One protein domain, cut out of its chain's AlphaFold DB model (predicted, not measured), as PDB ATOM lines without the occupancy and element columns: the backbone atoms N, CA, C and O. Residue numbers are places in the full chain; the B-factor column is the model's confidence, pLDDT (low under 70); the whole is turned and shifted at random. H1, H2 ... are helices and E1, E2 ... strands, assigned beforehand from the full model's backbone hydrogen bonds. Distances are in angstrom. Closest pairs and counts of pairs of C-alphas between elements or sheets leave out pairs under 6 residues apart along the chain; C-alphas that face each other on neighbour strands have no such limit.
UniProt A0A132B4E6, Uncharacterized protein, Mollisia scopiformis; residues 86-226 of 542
ATOM      1  N   HIS A  86     173.553 148.758 190.157       96.62
ATOM      2  CA  HIS A  86     173.234 149.471 188.918       96.62
ATOM      3  C   HIS A  86     171.863 150.138 188.994       96.62
ATOM      4  O   HIS A  86     171.653 151.140 188.328       96.62
ATOM      5  N   GLY A  87     170.940 149.612 189.797       97.12
ATOM      6  CA  GLY A  87     169.635 150.227 189.991       97.12
ATOM      7  C   GLY A  87     168.917 149.724 191.235       97.12
ATOM      8  O   GLY A  87     169.337 148.745 191.862       97.12
ATOM      9  N   VAL A  88     167.842 150.423 191.589       97.75
ATOM     10  CA  VAL A  88     166.959 150.113 192.716       97.75
ATOM     11  C   VAL A  88     165.515 150.084 192.221       97.75
ATOM     12  O   VAL A  88     165.066 151.029 191.573       97.75
ATOM     13  N   ALA A  89     164.804 149.002 192.527       97.44
ATOM     14  CA  ALA A  89     163.399 148.827 192.192       97.44
ATOM     15  C   ALA A  89     162.546 149.926 192.833       97.44
ATOM     16  O   ALA A  89     162.606 150.133 194.050       97.44
ATOM     17  N   LEU A  90     161.732 150.592 192.021       95.25
ATOM     18  CA  LEU A  90     160.709 151.527 192.494       95.25
ATOM     19  C   LEU A  90     159.348 150.856 192.651       95.25
ATOM     20  O   LEU A  90     158.533 151.310 193.446       95.25
ATOM     21  N   PHE A  91     159.144 149.752 191.937       93.81
ATOM     22  CA  PHE A  91     157.916 148.972 191.944       93.81
ATOM     23  C   PHE A  91     158.190 147.580 192.489       93.81
ATOM     24  O   PHE A  91     159.337 147.159 192.665       93.81
ATOM     25  N   GLN A  92     157.109 146.876 192.780       95.38
ATOM     26  CA  GLN A  92     157.138 145.449 193.031       95.38
ATOM     27  C   GLN A  92     156.613 144.721 191.799       95.38
ATOM     28  O   GLN A  92     155.708 145.222 191.128       95.38
ATOM     29  N   SER A  93     157.171 143.548 191.527       94.81
ATOM     30  CA  SER A  93     156.578 142.616 190.580       94.81
ATOM     31  C   SER A  93     155.202 142.170 191.070       94.81
ATOM     32  O   SER A  93     154.912 142.135 192.271       94.81
ATOM     33  N   THR A  94     154.357 141.794 190.128       93.00
ATOM     34  CA  THR A  94     153.097 141.108 190.385       93.00
ATOM     35  C   THR A  94     153.338 139.610 190.544       93.00
ATOM     36  O   THR A  94     154.357 139.075 190.112       93.00
ATOM     37  N   SER A  95     152.377 138.890 191.122       90.69
ATOM     38  CA  SER A  95     152.428 137.422 191.220       90.69
ATOM     39  C   SER A  95     152.432 136.707 189.865       90.69
ATOM     40  O   SER A  95     152.696 135.510 189.825       90.69
ATOM     41  N   HIS A  96     152.110 137.415 188.779       90.88
ATOM     42  CA  HIS A  96     152.089 136.877 187.421       90.88
ATOM     43  C   HIS A  96     153.430 137.019 186.696       90.88
ATOM     44  O   HIS A  96     153.609 136.400 185.654       90.88
ATOM     45  N   ASP A  97     154.363 137.811 187.232       91.00
ATOM     46  CA  ASP A  97     155.674 137.994 186.618       91.00
ATOM     47  C   ASP A  97     156.594 136.801 186.918       91.00
ATOM     48  O   ASP A  97     156.713 136.354 188.063       91.00
ATOM     49  N   ASP A  98     157.329 136.335 185.906       92.19
ATOM     50  CA  ASP A  98     158.311 135.249 186.055       92.19
ATOM     51  C   ASP A  98     159.467 135.617 187.001       92.19
ATOM     52  O   ASP A  98     160.140 134.754 187.568       92.19
ATOM     53  N   PHE A  99     159.709 136.916 187.184       96.44
ATOM     54  CA  PHE A  99     160.787 137.441 188.006       96.44
ATOM     55  C   PHE A  99     160.247 138.274 189.166       96.44
ATOM     56  O   PHE A  99     159.734 139.376 188.983       96.44
ATOM     57  N   GLN A 100     160.420 137.753 190.381       96.12
ATOM     58  CA  GLN A 100     159.867 138.356 191.588       96.12
ATOM     59  C   GLN A 100     160.840 139.343 192.255       96.12
ATOM     60  O   GLN A 100     161.982 139.009 192.585       96.12
ATOM     61  N   TYR A 101     160.382 140.567 192.514       97.44
ATOM     62  CA  TYR A 101     161.135 141.599 193.224       97.44
ATOM     63  C   TYR A 101     160.213 142.590 193.947       97.44
ATOM     64  O   TYR A 101     159.050 142.761 193.598       97.44
ATOM     65  N   LYS A 102     160.735 143.259 194.981       97.00
ATOM     66  CA  LYS A 102     159.995 144.266 195.757       97.00
ATOM     67  C   LYS A 102     160.644 145.636 195.631       97.00
ATOM     68  O   LYS A 102     161.833 145.738 195.323       97.00
ATOM     69  N   VAL A 103     159.880 146.670 195.970       96.44
ATOM     70  CA  VAL A 103     160.385 148.041 196.110       96.44
ATOM     71  C   VAL A 103     161.630 148.055 197.003       96.44
ATOM     72  O   VAL A 103     161.664 147.434 198.066       96.44
ATOM     73  N   GLY A 104     162.680 148.746 196.560       96.31
ATOM     74  CA  GLY A 104     163.962 148.822 197.259       96.31
ATOM     75  C   GLY A 104     164.915 147.648 197.004       96.31
ATOM     76  O   GLY A 104     166.070 147.715 197.436       96.31
ATOM     77  N   HIS A 105     164.496 146.593 196.288       97.50
ATOM     78  CA  HIS A 105     165.430 145.565 195.821       97.50
ATOM     79  C   HIS A 105     166.454 146.185 194.867       97.50
ATOM     80  O   HIS A 105     166.163 147.117 194.119       97.50
ATOM     81  N   ARG A 106     167.685 145.681 194.920       97.69
ATOM     82  CA  ARG A 106     168.829 146.239 194.194       97.69
ATOM     83  C   ARG A 106     169.212 145.305 193.066       97.69
ATOM     84  O   ARG A 106     169.147 144.090 193.235       97.69
ATOM     85  N   PHE A 107     169.655 145.872 191.954       97.62
ATOM     86  CA  PHE A 107     169.953 145.112 190.750       97.62
ATOM     87  C   PHE A 107     171.367 145.357 190.247       97.62
ATOM     88  O   PHE A 107     171.868 146.485 190.243       97.62
ATOM     89  N   TRP A 108     171.985 144.295 189.748       97.12
ATOM     90  CA  TRP A 108     173.045 144.410 188.756       97.12
ATOM     91  C   TRP A 108     172.501 144.046 187.382       97.12
ATOM     92  O   TRP A 108     171.746 143.091 187.243       97.12
ATOM     93  N   ILE A 109     172.907 144.809 186.374       95.81
ATOM     94  CA  ILE A 109     172.581 144.549 184.969       95.81
ATOM     95  C   ILE A 109     173.444 143.383 184.487       95.81
ATOM     96  O   ILE A 109     174.670 143.451 184.594       95.81
ATOM     97  N   ALA A 110     172.807 142.355 183.936       93.19
ATOM     98  CA  ALA A 110     173.440 141.140 183.427       93.19
ATOM     99  C   ALA A 110     173.196 141.002 181.918       93.19
ATOM    100  O   ALA A 110     172.666 140.007 181.433       93.19
ATOM    101  N   ILE A 111     173.559 142.050 181.176       85.75
ATOM    102  CA  ILE A 111     173.414 142.099 179.721       85.75
ATOM    103  C   ILE A 111     174.591 141.396 179.047       85.75
ATOM    104  O   ILE A 111     175.756 141.713 179.307       85.75
ATOM    105  N   ASP A 112     174.269 140.481 178.136       78.38
ATOM    106  CA  ASP A 112     175.228 139.878 177.220       78.38
ATOM    107  C   ASP A 112     175.432 140.719 175.947       78.38
ATOM    108  O   ASP A 112     174.836 141.776 175.736       78.38
ATOM    109  N   ALA A 113     176.319 140.260 175.063       69.19
ATOM    110  CA  ALA A 113     176.622 140.989 173.839       69.19
ATOM    111  C   ALA A 113     175.470 140.983 172.800       69.19
ATOM    112  O   ALA A 113     175.523 141.712 171.802       69.19
ATOM    113  N   THR A 114     174.450 140.157 173.002       72.31
ATOM    114  CA  THR A 114     173.391 139.864 172.033       72.31
ATOM    115  C   THR A 114     172.046 140.484 172.386       72.31
ATOM    116  O   THR A 114     171.141 140.443 171.556       72.31
ATOM    117  N   TYR A 115     171.916 141.094 173.563       78.75
ATOM    118  CA  TYR A 115     170.672 141.703 174.013       78.75
ATOM    119  C   TYR A 115     170.196 142.851 173.106       78.75
ATOM    120  O   TYR A 115     170.981 143.726 172.733       78.75
ATOM    121  N   ARG A 116     168.902 142.834 172.750       75.56
ATOM    122  CA  ARG A 116     168.269 143.773 171.801       75.56
ATOM    123  C   ARG A 116     166.880 144.275 172.221       75.56
ATOM    124  O   ARG A 116     166.180 144.828 171.383       75.56
ATOM    125  N   CYS A 117     166.451 144.072 173.465       79.31
ATOM    126  CA  CYS A 117     165.154 144.602 173.894       79.31
ATOM    127  C   CYS A 117     165.265 146.094 174.234       79.31
ATOM    128  O   CYS A 117     166.306 146.528 174.734       79.31
ATOM    129  N   GLU A 118     164.213 146.858 173.951       83.44
ATOM    130  CA  GLU A 118     164.211 148.320 174.089       83.44
ATOM    131  C   GLU A 118     163.647 148.804 175.429       83.44
ATOM    132  O   GLU A 118     164.089 149.839 175.923       83.44
ATOM    133  N   ASP A 119     162.706 148.064 176.022       91.94
ATOM    134  CA  ASP A 119     161.909 148.467 177.189       91.94
ATOM    135  C   ASP A 119     162.197 147.645 178.456       91.94
ATOM    136  O   ASP A 119     161.831 148.045 179.567       91.94
ATOM    137  N   THR A 120     162.895 146.520 178.315       94.75
ATOM    138  CA  THR A 120     163.292 145.653 179.423       94.75
ATOM    139  C   THR A 120     164.808 145.527 179.551       94.75
ATOM    140  O   THR A 120     165.563 145.896 178.655       94.75
ATOM    141  N   VAL A 121     165.275 145.057 180.712       94.75
ATOM    142  CA  VAL A 121     166.694 144.866 181.036       94.75
ATOM    143  C   VAL A 121     166.871 143.559 181.806       94.75
ATOM    144  O   VAL A 121     166.207 143.371 182.830       94.75
ATOM    145  N   PRO A 122     167.799 142.673 181.402       95.50
ATOM    146  CA  PRO A 122     168.151 141.508 182.185       95.50
ATOM    147  C   PRO A 122     168.973 141.952 183.392       95.50
ATOM    148  O   PRO A 122     169.986 142.658 183.288       95.50
ATOM    149  N   VAL A 123     168.527 141.521 184.561       96.31
ATOM    150  CA  VAL A 123     169.117 141.874 185.843       96.31
ATOM    151  C   VAL A 123     169.296 140.647 186.714       96.31
ATOM    152  O   VAL A 123     168.651 139.617 186.535       96.31
ATOM    153  N   ILE A 124     170.157 140.790 187.712       96.50
ATOM    154  CA  ILE A 124     170.242 139.874 188.839       96.50
ATOM    155  C   ILE A 124     169.825 140.637 190.087       96.50
ATOM    156  O   ILE A 124     170.373 141.705 190.390       96.50
ATOM    157  N   ASN A 125     168.843 140.097 190.808       96.75
ATOM    158  CA  ASN A 125     168.402 140.641 192.082       96.75
ATOM    159  C   ASN A 125     169.475 140.397 193.142       96.75
ATOM    160  O   ASN A 125     169.792 139.257 193.463       96.75
ATOM    161  N   LEU A 126     170.019 141.456 193.730       96.50
ATOM    162  CA  LEU A 126     171.089 141.352 194.725       96.50
ATOM    163  C   LEU A 126     170.579 140.936 196.110       96.50
ATOM    164  O   LEU A 126     171.387 140.703 197.003       96.50
ATOM    165  N   HIS A 127     169.258 140.861 196.294       94.50
ATOM    166  CA  HIS A 127     168.636 140.335 197.505       94.50
ATOM    167  C   HIS A 127     168.340 138.833 197.398       94.50
ATOM    168  O   HIS A 127     168.615 138.094 198.336       94.50
ATOM    169  N   THR A 128     167.793 138.378 196.264       93.88
ATOM    170  CA  THR A 128     167.389 136.969 196.067       93.88
ATOM    171  C   THR A 128     168.402 136.142 195.272       93.88
ATOM    172  O   THR A 128     168.272 134.925 195.209       93.88
ATOM    173  N   TYR A 129     169.397 136.787 194.658       93.88
ATOM    174  CA  TYR A 129     170.398 136.205 193.750       93.88
ATOM    175  C   TYR A 129     169.825 135.537 192.493       93.88
ATOM    176  O   TYR A 129     170.533 134.820 191.791       93.88
ATOM    177  N   GLN A 130     168.556 135.800 192.175       93.94
ATOM    178  CA  GLN A 130     167.900 135.280 190.980       93.94
ATOM    179  C   GLN A 130     168.127 136.203 189.784       93.94
ATOM    180  O   GLN A 130     168.148 137.431 189.925       93.94
ATOM    181  N   SER A 131     168.277 135.596 188.608       94.75
ATOM    182  CA  SER A 131     168.306 136.302 187.326       94.75
ATOM    183  C   SER A 131     166.888 136.465 186.793       94.75
ATOM    184  O   SER A 131     166.055 135.581 186.979       94.75
ATOM    185  N   GLY A 132     166.628 137.561 186.096       95.31
ATOM    186  CA  GLY A 132     165.367 137.777 185.403       95.31
ATOM    187  C   GLY A 132     165.395 139.053 184.584       95.31
ATOM    188  O   GLY A 132     166.464 139.574 184.268       95.31
ATOM    189  N   VAL A 133     164.217 139.545 184.227       95.69
ATOM    190  CA  VAL A 133     164.046 140.715 183.369       95.69
ATOM    191  C   VAL A 133     163.139 141.711 184.081       95.69
ATOM    192  O   VAL A 133     162.147 141.324 184.693       95.69
ATOM    193  N   VAL A 134     163.498 142.993 184.036       96.50
ATOM    194  CA  VAL A 134     162.704 144.095 184.603       96.50
ATOM    195  C   VAL A 134     162.469 145.155 183.544       96.50
ATOM    196  O   VAL A 134     163.329 145.363 182.688       96.50
ATOM    197  N   ARG A 135     161.337 145.856 183.607       95.56
ATOM    198  CA  ARG A 135     161.131 147.025 182.751       95.56
ATOM    199  C   ARG A 135     162.051 148.164 183.185       95.56
ATOM    200  O   ARG A 135     162.298 148.355 184.377       95.56
ATOM    201  N   ILE A 136     162.558 148.930 182.223       95.50
ATOM    202  CA  ILE A 136     163.517 150.015 182.489       95.50
ATOM    203  C   ILE A 136     162.893 151.093 183.380       95.50
ATOM    204  O   ILE A 136     163.568 151.626 184.260       95.50
ATOM    205  N   ASP A 137     161.619 151.405 183.158       94.31
ATOM    206  CA  ASP A 137     160.859 152.417 183.893       94.31
ATOM    207  C   ASP A 137     160.506 151.998 185.327       94.31
ATOM    208  O   ASP A 137     160.184 152.850 186.154       94.31
ATOM    209  N   GLN A 138     160.644 150.712 185.664       95.44
ATOM    210  CA  GLN A 138     160.369 150.199 187.004       95.44
ATOM    211  C   GLN A 138     161.552 150.336 187.981       95.44
ATOM    212  O   GLN A 138     161.454 149.999 189.168       95.44
ATOM    213  N   VAL A 139     162.690 150.829 187.499       96.75
ATOM    214  CA  VAL A 139     163.944 150.881 188.248       96.75
ATOM    215  C   VAL A 139     164.547 152.278 188.142       96.75
ATOM    216  O   VAL A 139     164.690 152.845 187.061       96.75
ATOM    217  N   CYS A 140     164.961 152.836 189.278       96.94
ATOM    218  CA  CYS A 140     165.831 154.005 189.280       96.94
ATOM    219  C   CYS A 140     167.268 153.522 189.079       96.94
ATOM    220  O   CYS A 140     167.783 152.778 189.920       96.94
ATOM    221  N   TRP A 141     167.924 153.920 187.988       97.50
ATOM    222  CA  TRP A 141     169.267 153.456 187.652       97.50
ATOM    223  C   TRP A 141     170.334 154.431 188.161       97.50
ATOM    224  O   TRP A 141     170.108 155.635 188.266       97.50
ATOM    225  N   TYR A 142     171.490 153.899 188.558       97.19
ATOM    226  CA  TYR A 142     172.580 154.648 189.174       97.19
ATOM    227  C   TYR A 142     173.555 155.174 188.108       97.19
ATOM    228  O   TYR A 142     174.349 154.393 187.565       97.19
ATOM    229  N   PRO A 143     173.555 156.488 187.815       96.62
ATOM    230  CA  PRO A 143     174.302 157.016 186.687       96.62
ATOM    231  C   PRO A 143     175.797 157.093 186.988       96.62
ATOM    232  O   PRO A 143     176.212 157.517 188.066       96.62
ATOM    233  N   LYS A 144     176.625 156.726 186.010       94.56
ATOM    234  CA  LYS A 144     178.096 156.838 186.069       94.56
ATOM    235  C   LYS A 144     178.666 157.845 185.075       94.56
ATOM    236  O   LYS A 144     179.796 158.293 185.244       94.56
ATOM    237  N   ILE A 145     177.906 158.181 184.039       94.12
ATOM    238  CA  ILE A 145     178.296 159.144 183.013       94.12
ATOM    239  C   ILE A 145     177.146 160.131 182.837       94.12
ATOM    240  O   ILE A 145     175.981 159.730 182.836       94.12
ATOM    241  N   ARG A 146     177.477 161.412 182.686       95.00
ATOM    242  CA  ARG A 146     176.569 162.395 182.099       95.00
ATOM    243  C   ARG A 146     176.795 162.385 180.594       95.00
ATOM    244  O   ARG A 146     177.918 162.628 180.151       95.00
ATOM    245  N   GLY A 147     175.753 162.019 179.862       93.81
ATOM    246  CA  GLY A 147     175.705 162.031 178.410       93.81
ATOM    247  C   GLY A 147     175.355 163.413 177.839       93.81
ATOM    248  O   GLY A 147     175.211 164.373 178.605       93.81
ATOM    249  N   PRO A 148     175.195 163.501 176.507       93.12
ATOM    250  CA  PRO A 148     174.697 164.700 175.842       93.12
ATOM    251  C   PRO A 148     173.273 165.033 176.309       93.12
ATOM    252  O   PRO A 148     172.586 164.185 176.873       93.12
ATOM    253  N   ASP A 149     172.850 166.281 176.106       91.94
ATOM    254  CA  ASP A 149     171.472 166.748 176.345       91.94
ATOM    255  C   ASP A 149     170.934 166.511 177.771       91.94
ATOM    256  O   ASP A 149     169.733 166.484 178.022       91.94
ATOM    257  N   GLY A 150     171.837 166.367 178.746       92.38
ATOM    258  CA  GLY A 150     171.472 166.101 180.139       92.38
ATOM    259  C   GLY A 150     171.145 164.636 180.435       92.38
ATOM    260  O   GLY A 150     170.666 164.342 181.534       92.38
ATOM    261  N   GLU A 151     171.441 163.718 179.510       96.06
ATOM    262  CA  GLU A 151     171.283 162.286 179.728       96.06
ATOM    263  C   GLU A 151     172.130 161.793 180.909       96.06
ATOM    264  O   GLU A 151     173.282 162.180 181.127       96.06
ATOM    265  N   LEU A 152     171.561 160.867 181.670       96.94
ATOM    266  CA  LEU A 152     172.195 160.178 182.780       96.94
ATOM    267  C   LEU A 152     172.356 158.710 182.408       96.94
ATOM    268  O   LEU A 152     171.373 157.994 182.220       96.94
ATOM    269  N   TRP A 153     173.600 158.260 182.278       96.56
ATOM    270  CA  TRP A 153     173.911 156.935 181.752       96.56
ATOM    271  C   TRP A 153     174.319 155.973 182.855       96.56
ATOM    272  O   TRP A 153     175.324 156.174 183.550       96.56
ATOM    273  N   THR A 154     173.585 154.871 182.951       95.88
ATOM    274  CA  THR A 154     173.979 153.697 183.734       95.88
ATOM    275  C   THR A 154     174.590 152.665 182.799       95.88
ATOM    276  O   THR A 154     173.940 152.193 181.870       95.88
ATOM    277  N   LEU A 155     175.853 152.311 183.033       92.50
ATOM    278  CA  LEU A 155     176.575 151.358 182.191       92.50
ATOM    279  C   LEU A 155     176.095 149.920 182.443       92.50
ATOM    280  O   LEU A 155     176.180 149.423 183.569       92.50
ATOM    281  N   GLY A 156     175.646 149.245 181.385       86.88
ATOM    282  CA  GLY A 156     175.228 147.847 181.401       86.88
ATOM    283  C   GLY A 156     176.176 146.950 180.603       86.88
ATOM    284  O   GLY A 156     176.535 147.260 179.470       86.88
ATOM    285  N   GLY A 157     176.549 145.807 181.184       82.19
ATOM    286  CA  GLY A 157     177.302 144.764 180.488       82.19
ATOM    287  C   GLY A 157     178.771 145.094 180.195       82.19
ATOM    288  O   GLY A 157     179.367 146.039 180.718       82.19
ATOM    289  N   VAL A 158     179.386 144.252 179.365       84.00
ATOM    290  CA  VAL A 158     180.812 144.343 179.020       84.00
ATOM    291  C   VAL A 158     181.046 145.441 177.991       84.00
ATOM    292  O   VAL A 158     180.438 145.437 176.918       84.00
ATOM    293  N   ALA A 159     181.989 146.338 178.281       85.12
ATOM    294  CA  ALA A 159     182.471 147.298 177.301       85.12
ATOM    295  C   ALA A 159     183.162 146.565 176.136       85.12
ATOM    296  O   ALA A 159     184.048 145.734 176.341       85.12
ATOM    297  N   ARG A 160     182.755 146.865 174.904       84.44
ATOM    298  CA  ARG A 160     183.296 146.275 173.678       84.44
ATOM    299  C   ARG A 160     184.324 147.212 173.075       84.44
ATOM    300  O   ARG A 160     184.071 148.404 172.941       84.44
ATOM    301  N   HIS A 161     185.459 146.675 172.652       84.50
ATOM    302  CA  HIS A 161     186.437 147.441 171.889       84.50
ATOM    303  C   HIS A 161     186.210 147.199 170.398       84.50
ATOM    304  O   HIS A 161     186.411 146.087 169.910       84.50
ATOM    305  N   LEU A 162     185.785 148.236 169.683       81.88
ATOM    306  CA  LEU A 162     185.612 148.217 168.238       81.88
ATOM    307  C   LEU A 162     186.825 148.883 167.582       81.88
ATOM    308  O   LEU A 162     187.140 150.044 167.864       81.88
ATOM    309  N   ARG A 163     187.510 148.142 166.705       80.56
ATOM    310  CA  ARG A 163     188.572 148.691 165.852       80.56
ATOM    311  C   ARG A 163     187.937 149.627 164.832       80.56
ATOM    312  O   ARG A 163     187.155 149.178 164.001       80.56
ATOM    313  N   LEU A 164     188.270 150.910 164.913       74.06
ATOM    314  CA  LEU A 164     187.986 151.860 163.844       74.06
ATOM    315  C   LEU A 164     189.011 151.636 162.721       74.06
ATOM    316  O   LEU A 164     190.098 151.120 162.982       74.06
ATOM    317  N   GLY A 165     188.674 151.986 161.477       65.50
ATOM    318  CA  GLY A 165     189.595 151.857 160.343       65.50
ATOM    319  C   GLY A 165     190.963 152.486 160.655       65.50
ATOM    320  O   GLY A 165     191.041 153.656 161.022       65.50
ATOM    321  N   GLY A 166     192.033 151.687 160.565       69.81
ATOM    322  CA  GLY A 166     193.397 152.064 160.966       69.81
ATOM    323  C   GLY A 166     193.978 151.165 162.069       69.81
ATOM    324  O   GLY A 166     193.260 150.597 162.886       69.81
ATOM    325  N   ARG A 167     195.308 150.990 162.098       60.31
ATOM    326  CA  ARG A 167     195.972 149.994 162.970       60.31
ATOM    327  C   ARG A 167     195.930 150.309 164.475       60.31
ATOM    328  O   ARG A 167     196.235 149.418 165.261       60.31
ATOM    329  N   THR A 168     195.551 151.520 164.891       71.00
ATOM    330  CA  THR A 168     195.749 151.979 166.282       71.00
ATOM    331  C   THR A 168     194.518 152.562 166.977       71.00
ATOM    332  O   THR A 168     194.550 152.730 168.194       71.00
ATOM    333  N   LYS A 169     193.413 152.841 166.274       74.44
ATOM    334  CA  LYS A 169     192.245 153.502 166.884       74.44
ATOM    335  C   LYS A 169     191.218 152.471 167.369       74.44
ATOM    336  O   LYS A 169     190.453 151.913 166.587       74.44
ATOM    337  N   LEU A 170     191.206 152.211 168.677       81.00
ATOM    338  CA  LEU A 170     190.163 151.425 169.343       81.00
ATOM    339  C   LEU A 170     189.132 152.374 169.959       81.00
ATOM    340  O   LEU A 170     189.474 153.200 170.799       81.00
ATOM    341  N   SER A 171     187.869 152.227 169.570       83.62
ATOM    342  CA  SER A 171     186.744 152.866 170.259       83.62
ATOM    343  C   SER A 171     186.149 151.896 171.270       83.62
ATOM    344  O   SER A 171     186.041 150.698 171.001       83.62
ATOM    345  N   THR A 172     185.778 152.395 172.445       87.50
ATOM    346  CA  THR A 172     185.131 151.573 173.470       87.50
ATOM    347  C   THR A 172     183.645 151.884 173.487       87.50
ATOM    348  O   THR A 172     183.250 153.028 173.678       87.50
ATOM    349  N   TRP A 173     182.828 150.862 173.281       88.69
ATOM    350  CA  TRP A 173     181.376 150.941 173.249       88.69
ATOM    351  C   TRP A 173     180.793 150.235 174.462       88.69
ATOM    352  O   TRP A 173     181.299 149.196 174.883       88.69
ATOM    353  N   SER A 174     179.708 150.760 175.006       89.94
ATOM    354  CA  SER A 174     178.928 150.084 176.036       89.94
ATOM    355  C   SER A 174     177.457 150.224 175.715       89.94
ATOM    356  O   SER A 174     177.023 151.228 175.146       89.94
ATOM    357  N   LEU A 175     176.690 149.231 176.139       91.25
ATOM    358  CA  LEU A 175     175.264 149.417 176.289       91.25
ATOM    359  C   LEU A 175     175.032 150.246 177.557       91.25
ATOM    360  O   LEU A 175     175.691 150.038 178.585       91.25
ATOM    361  N   VAL A 176     174.151 151.230 177.463       93.88
ATOM    362  CA  VAL A 176     173.790 152.115 178.566       93.88
ATOM    363  C   VAL A 176     172.284 152.213 178.684       93.88
ATOM    364  O   VAL A 176     171.567 152.152 177.687       93.88
ATOM    365  N   ILE A 177     171.821 152.390 179.914       95.81
ATOM    366  CA  ILE A 177     170.469 152.856 180.188       95.81
ATOM    367  C   ILE A 177     170.549 154.373 180.315       95.81
ATOM    368  O   ILE A 177     171.235 154.878 181.208       95.81
ATOM    369  N   CYS A 178     169.871 155.073 179.414       95.81
ATOM    370  CA  CYS A 178     169.753 156.522 179.397       95.81
ATOM    371  C   CYS A 178     168.507 156.946 180.173       95.81
ATOM    372  O   CYS A 178     167.406 156.463 179.904       95.81
ATOM    373  N   GLN A 179     168.683 157.867 181.116       96.06
ATOM    374  CA  GLN A 179     167.598 158.486 181.873       96.06
ATOM    375  C   GLN A 179     167.718 160.006 181.845       96.06
ATOM    376  O   GLN A 179     168.823 160.532 181.742       96.06
ATOM    377  N   HIS A 180     166.603 160.703 182.048       95.44
ATOM    378  CA  HIS A 180     166.580 162.152 182.227       95.44
ATOM    379  C   HIS A 180     165.931 162.531 183.557       95.44
ATOM    380  O   HIS A 180     165.184 161.759 184.165       95.44
ATOM    381  N   LEU A 181     166.247 163.734 184.037       94.38
ATOM    382  CA  LEU A 181     165.693 164.273 185.282       94.38
ATOM    383  C   LEU A 181     164.287 164.861 185.121       94.38
ATOM    384  O   LEU A 181     163.616 165.071 186.127       94.38
ATOM    385  N   ASP A 182     163.860 165.126 183.892       91.25
ATOM    386  CA  ASP A 182     162.558 165.704 183.537       91.25
ATOM    387  C   ASP A 182     161.408 164.684 183.551       91.25
ATOM    388  O   ASP A 182     160.255 165.054 183.367       91.25
ATOM    389  N   GLY A 183     161.705 163.403 183.787       86.19
ATOM    390  CA  GLY A 183     160.696 162.349 183.753       86.19
ATOM    391  C   GLY A 183     160.587 161.623 182.419       86.19
ATOM    392  O   GLY A 183     159.814 160.670 182.357       86.19
ATOM    393  N   SER A 184     161.369 162.001 181.398       91.06
ATOM    394  CA  SER A 184     161.327 161.339 180.094       91.06
ATOM    395  C   SER A 184     161.468 159.821 180.236       91.06
ATOM    396  O   SER A 184     162.143 159.298 181.141       91.06
ATOM    397  N   GLN A 185     160.862 159.106 179.288       90.94
ATOM    398  CA  GLN A 185     161.005 157.661 179.210       90.94
ATOM    399  C   GLN A 185     162.491 157.298 179.126       90.94
ATOM    400  O   GLN A 185     163.272 157.913 178.395       90.94
ATOM    401  N   SER A 186     162.887 156.332 179.949       94.50
ATOM    402  CA  SER A 186     164.247 155.802 179.950       94.50
ATOM    403  C   SER A 186     164.391 154.778 178.827       94.50
ATOM    404  O   SER A 186     163.457 154.026 178.562       94.50
ATOM    405  N   MET A 187     165.552 154.742 178.180       94.50
ATOM    406  CA  MET A 187     165.788 153.905 177.000       94.50
ATOM    407  C   MET A 187     167.170 153.264 177.034       94.50
ATOM    408  O   MET A 187     168.075 153.747 177.718       94.50
ATOM    409  N   ILE A 188     167.355 152.190 176.271       93.62
ATOM    410  CA  ILE A 188     168.656 151.547 176.090       93.62
ATOM    411  C   ILE A 188     169.331 152.087 174.830       93.62
ATOM    412  O   ILE A 188     168.723 152.153 173.765       93.62
ATOM    413  N   LYS A 189     170.617 152.437 174.930       92.12
ATOM    414  CA  LYS A 189     171.441 152.852 173.787       92.12
ATOM    415  C   LYS A 189     172.767 152.105 173.767       92.12
ATOM    416  O   LYS A 189     173.327 151.774 174.809       92.12
ATOM    417  N   ASN A 190     173.309 151.891 172.571       90.56
ATOM    418  CA  ASN A 190     174.716 151.533 172.396       90.56
ATOM    419  C   ASN A 190     175.501 152.811 172.117       90.56
ATOM    420  O   ASN A 190     175.263 153.472 171.108       90.56
ATOM    421  N   VAL A 191     176.425 153.162 173.006       90.62
ATOM    422  CA  VAL A 191     177.151 154.435 172.941       90.62
ATOM    423  C   VAL A 191     178.652 154.221 173.060       90.62
ATOM    424  O   VAL A 191     179.120 153.296 173.727       90.62
ATOM    425  N   VAL A 192     179.416 155.118 172.439       88.56
ATOM    426  CA  VAL A 192     180.853 155.250 172.699       88.56
ATOM    427  C   VAL A 192     181.039 155.831 174.096       88.56
ATOM    428  O   VAL A 192     180.512 156.906 174.398       88.56
ATOM    429  N   ILE A 193     181.790 155.136 174.945       84.12
ATOM    430  CA  ILE A 193     182.114 155.617 176.287       84.12
ATOM    431  C   ILE A 193     183.479 156.317 176.277       84.12
ATOM    432  O   ILE A 193     184.415 155.805 175.655       84.12
ATOM    433  N   PRO A 194     183.614 157.473 176.955       75.62
ATOM    434  CA  PRO A 194     184.899 158.140 177.088       75.62
ATOM    435  C   PRO A 194     185.882 157.219 177.818       75.62
ATOM    436  O   PRO A 194     185.561 156.619 178.849       75.62
ATOM    437  N   THR A 195     187.084 157.081 177.265       72.94
ATOM    438  CA  THR A 195     188.205 156.473 177.981       72.94
ATOM    439  C   THR A 195     188.860 157.536 178.861       72.94
ATOM    440  O   THR A 195     188.668 158.730 178.645       72.94
ATOM    441  N   LYS A 196     189.641 157.122 179.869       67.25
ATOM    442  CA  LYS A 196     190.323 158.065 180.779       67.25
ATOM    443  C   LYS A 196     191.181 159.102 180.043       67.25
ATOM    444  O   LYS A 196     191.356 160.201 180.553       67.25
ATOM    445  N   ASP A 197     191.662 158.741 178.859       62.50
ATOM    446  CA  ASP A 197     192.623 159.521 178.082       62.50
ATOM    447  C   ASP A 197     191.963 160.338 176.959       62.50
ATOM    448  O   ASP A 197     192.636 161.108 176.280       62.50
ATOM    449  N   VAL A 198     190.650 160.177 176.740       65.69
ATOM    450  CA  VAL A 198     189.911 160.866 175.676       65.69
ATOM    451  C   VAL A 198     188.704 161.563 176.287       65.69
ATOM    452  O   VAL A 198     187.643 160.965 176.484       65.69
ATOM    453  N   ALA A 199     188.878 162.849 176.589       61.00
ATOM    454  CA  ALA A 199     187.767 163.717 176.938       61.00
ATOM    455  C   ALA A 199     186.860 163.882 175.708       61.00
ATOM    456  O   ALA A 199     187.307 164.314 174.647       61.00
ATOM    457  N   MET A 200     185.590 163.513 175.848       69.88
ATOM    458  CA  MET A 200     184.556 163.793 174.854       69.88
ATOM    459  C   MET A 200     183.834 165.061 175.313       69.88
ATOM    460  O   MET A 200     183.419 165.134 176.466       69.88
ATOM    461  N   ALA A 201     183.711 166.071 174.449       74.19
ATOM    462  CA  ALA A 201     183.173 167.381 174.832       74.19
ATOM    463  C   ALA A 201     181.730 167.318 175.379       74.19
ATOM    464  O   ALA A 201     181.344 168.140 176.204       74.19
ATOM    465  N   ASP A 202     180.953 166.321 174.950       81.50
ATOM    466  CA  ASP A 202     179.545 166.114 175.290       81.50
ATOM    467  C   ASP A 202     179.321 165.111 176.438       81.50
ATOM    468  O   ASP A 202     178.178 164.887 176.836       81.50
ATOM    469  N   ARG A 203     180.375 164.462 176.961       86.94
ATOM    470  CA  ARG A 203     180.252 163.367 177.942       86.94
ATOM    471  C   ARG A 203     181.286 163.473 179.045       86.94
ATOM    472  O   ARG A 203     182.479 163.603 178.794       86.94
ATOM    473  N   SER A 204     180.846 163.289 180.285       89.25
ATOM    474  CA  SER A 204     181.738 163.317 181.448       89.25
ATOM    475  C   SER A 204     181.490 162.146 182.389       89.25
ATOM    476  O   SER A 204     180.350 161.756 182.653       89.25
ATOM    477  N   LEU A 205     182.581 161.563 182.894       90.56
ATOM    478  CA  LEU A 205     182.519 160.617 184.005       90.56
ATOM    479  C   LEU A 205     182.088 161.372 185.259       90.56
ATOM    480  O   LEU A 205     182.683 162.389 185.606       90.56
ATOM    481  N   LEU A 206     181.073 160.852 185.939       91.94
ATOM    482  CA  LEU A 206     180.584 161.429 187.181       91.94
ATOM    483  C   LEU A 206     181.464 160.975 188.345       91.94
ATOM    484  O   LEU A 206     181.839 159.803 188.455       91.94
ATOM    485  N   THR A 207     181.763 161.899 189.251       92.25
ATOM    486  CA  THR A 207     182.293 161.541 190.565       92.25
ATOM    487  C   THR A 207     181.234 160.787 191.372       92.25
ATOM    488  O   THR A 207     180.032 160.900 191.131       92.25
ATOM    489  N   LEU A 208     181.667 160.046 192.395       91.69
ATOM    490  CA  LEU A 208     180.755 159.305 193.274       91.69
ATOM    491  C   LEU A 208     179.669 160.205 193.897       91.69
ATOM    492  O   LEU A 208     178.514 159.796 194.009       91.69
ATOM    493  N   GLN A 209     180.040 161.425 194.296       94.56
ATOM    494  CA  GLN A 209     179.119 162.380 194.908       94.56
ATOM    495  C   GLN A 209     178.089 162.900 193.898       94.56
ATOM    496  O   GLN A 209     176.906 162.976 194.222       94.56
ATOM    497  N   GLU A 210     178.515 163.212 192.671       95.75
ATOM    498  CA  GLU A 210     177.606 163.654 191.609       95.75
ATOM    499  C   GLU A 210     176.640 162.546 191.199       95.75
ATOM    500  O   GLU A 210     175.437 162.787 191.115       95.75
ATOM    501  N   SER A 211     177.143 161.322 191.008       95.81
ATOM    502  CA  SER A 211     176.316 160.148 190.729       95.81
ATOM    503  C   SER A 211     175.238 159.955 191.790       95.81
ATOM    504  O   SER A 211     174.073 159.747 191.455       95.81
ATOM    505  N   GLN A 212     175.602 160.069 193.071       95.50
ATOM    506  CA  GLN A 212     174.649 159.935 194.168       95.50
ATOM    507  C   GLN A 212     173.610 161.066 194.175       95.50
ATOM    508  O   GLN A 212     172.416 160.790 194.278       95.50
ATOM    509  N   ALA A 213     174.032 162.322 194.017       96.00
ATOM    510  CA  ALA A 213     173.114 163.459 193.994       96.00
ATOM    511  C   ALA A 213     172.119 163.380 192.820       96.00
ATOM    512  O   ALA A 213     170.928 163.657 192.983       96.00
ATOM    513  N   LEU A 214     172.590 162.970 191.638       96.50
ATOM    514  CA  LEU A 214     171.754 162.794 190.447       96.50
ATOM    515  C   LEU A 214     170.806 161.604 190.590       96.50
ATOM    516  O   LEU A 214     169.637 161.725 190.230       96.50
ATOM    517  N   PHE A 215     171.272 160.497 191.172       96.44
ATOM    518  CA  PHE A 215     170.429 159.352 191.514       96.44
ATOM    519  C   PHE A 215     169.293 159.753 192.464       96.44
ATOM    520  O   PHE A 215     168.132 159.477 192.185       96.44
ATOM    521  N   GLU A 216     169.597 160.463 193.553       95.38
ATOM    522  CA  GLU A 216     168.592 160.923 194.523       95.38
ATOM    523  C   GLU A 216     167.596 161.919 193.917       95.38
ATOM    524  O   GLU A 216     166.420 161.938 194.289       95.38
ATOM    525  N   ARG A 217     168.045 162.763 192.980       95.44
ATOM    526  CA  ARG A 217     167.157 163.669 192.245       95.44
ATOM    527  C   ARG A 217     166.248 162.898 191.293       95.44
ATOM    528  O   ARG A 217     165.043 163.114 191.334       95.44
ATOM    529  N   ARG A 218     166.797 161.973 190.495       94.38
ATOM    530  CA  ARG A 218     166.011 161.133 189.581       94.38
ATOM    531  C   ARG A 218     164.981 160.301 190.337       94.38
ATOM    532  O   ARG A 218     163.828 160.258 189.928       94.38
ATOM    533  N   TYR A 219     165.397 159.700 191.447       93.19
ATOM    534  CA  TYR A 219     164.541 158.928 192.337       93.19
ATOM    535  C   TYR A 219     163.313 159.731 192.784       93.19
ATOM    536  O   TYR A 219     162.195 159.246 192.651       93.19
ATOM    537  N   ARG A 220     163.507 160.976 193.245       92.69
ATOM    538  CA  ARG A 220     162.398 161.867 193.626       92.69
ATOM    539  C   ARG A 220     161.489 162.198 192.449       92.69
ATOM    540  O   ARG A 220     160.292 161.993 192.564       92.69
ATOM    541  N   CYS A 221     162.047 162.585 191.300       91.06
ATOM    542  CA  CYS A 221     161.241 162.867 190.107       91.06
ATOM    543  C   CYS A 221     160.378 161.669 189.687       91.06
ATOM    544  O   CYS A 221     159.251 161.852 189.240       91.06
ATOM    545  N   MET A 222     160.905 160.445 189.813       90.31
ATOM    546  CA  MET A 222     160.129 159.247 189.506       90.31
ATOM    547  C   MET A 222     159.008 159.021 190.514       90.31
ATOM    548  O   MET A 222     157.960 158.584 190.086       90.31
ATOM    549  N   LEU A 223     159.179 159.327 191.803       89.31
ATOM    550  CA  LEU A 223     158.094 159.212 192.786       89.31
ATOM    551  C   LEU A 223     157.025 160.302 192.611       89.31
ATOM    552  O   LEU A 223     155.839 159.986 192.574       89.31
ATOM    553  N   ASP A 224     157.440 161.558 192.440       87.44
ATOM    554  CA  ASP A 224     156.537 162.719 192.350       87.44
ATOM    555  C   ASP A 224     155.682 162.698 191.067       87.44
ATOM    556  O   ASP A 224     154.567 163.224 191.032       87.44
ATOM    557  N   GLY A 225     156.191 162.069 190.000       74.69
ATOM    558  CA  GLY A 225     155.451 161.868 188.754       74.69
ATOM    559  C   GLY A 225     154.194 161.007 188.914       74.69
ATOM    560  O   GLY A 225     153.291 161.118 188.093       74.69
ATOM    561  N   PHE A 226     154.098 160.191 189.972       62.44
ATOM    562  CA  PHE A 226     152.917 159.364 190.232       62.44
ATOM    563  C   PHE A 226     151.822 160.099 190.996       62.44
ATOM    564  O   PHE A 226     150.646 159.861 190.740       62.44
TER     565      PHE A 226
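What this domain is: This is residues 86 to 226 of the 542 residues of an uncharacterized protein of Mollisia scopiformis (UniProt A0A132B4E6). A five-strand sheet curled like part of a barrel stands partly face to face with a strongly twisted three-strand sheet, their strands crossed, and one long helix, H1, grazes both. The hairpin of E6 and E7 makes one end of the longest axis. The printed part has 141 residues, with eight named strands and then one named helix; the sheets, ordered E4 E3 E2 E1 E5 and E6 E7 E8, are antiparallel. The class is mixed, with under half of the residues in named elements; the whole is compact, with a radius of gyration of the C-alphas of 15.7 A and spans of 53 by 30 by 23 A.

How they stand to each other: E1, residues 87 to 89, E2, 106 to 109, E3, 120 to 125, and E4, 131 to 135, form a meander, each strand the antiparallel neighbour of the one before. E5, residues 139 to 141, is an edge strand beside E1. Within hydrogen-bond range are N 107 and O 87, 2.9 A, N 124 and O 108, 2.8 A, N 121 and O 134, 2.8 A, and N 88 and O 140, 2.9 A. E6, residues 152 to 163, E7, 170 to 179, and E8, 187 to 192, form a second meander, with N 154 and O 177 at 2.9 A and N 176 and O 189 at 2.8 A. The sheets make a sandwich, two sheets face to face, their strands at 84 degrees; the closest C-alphas of E2 and E6, Ile 109 and Gly 156, are 5.5 A apart. E6 bends by 87 degrees at residue 157. H1, residues 208 to 226, touches E5, closest at the C-alphas of Tyr 219 and Cys 140, 5.9 A. In H1, 14 of 15 O i to N i+4 pairs are within hydrogen-bond range.

Where its parts are: E1 begins at C-alpha 87 (169.635, 150.227, 189.991). E6 is 26.2 A long, E7 26.8 A and H1 28.0 A, ending at C-alpha 226 (152.917, 159.364, 190.232).

The domain as a whole: The C-alphas farthest apart, Ser 95 and Arg 167, are 53.4 A apart. The printed part has no cut; the links E1 to E2 and E8 to H1 are long. The pLDDT is under 70 at residues 113, 165 to 167, 196 to 200 and 226.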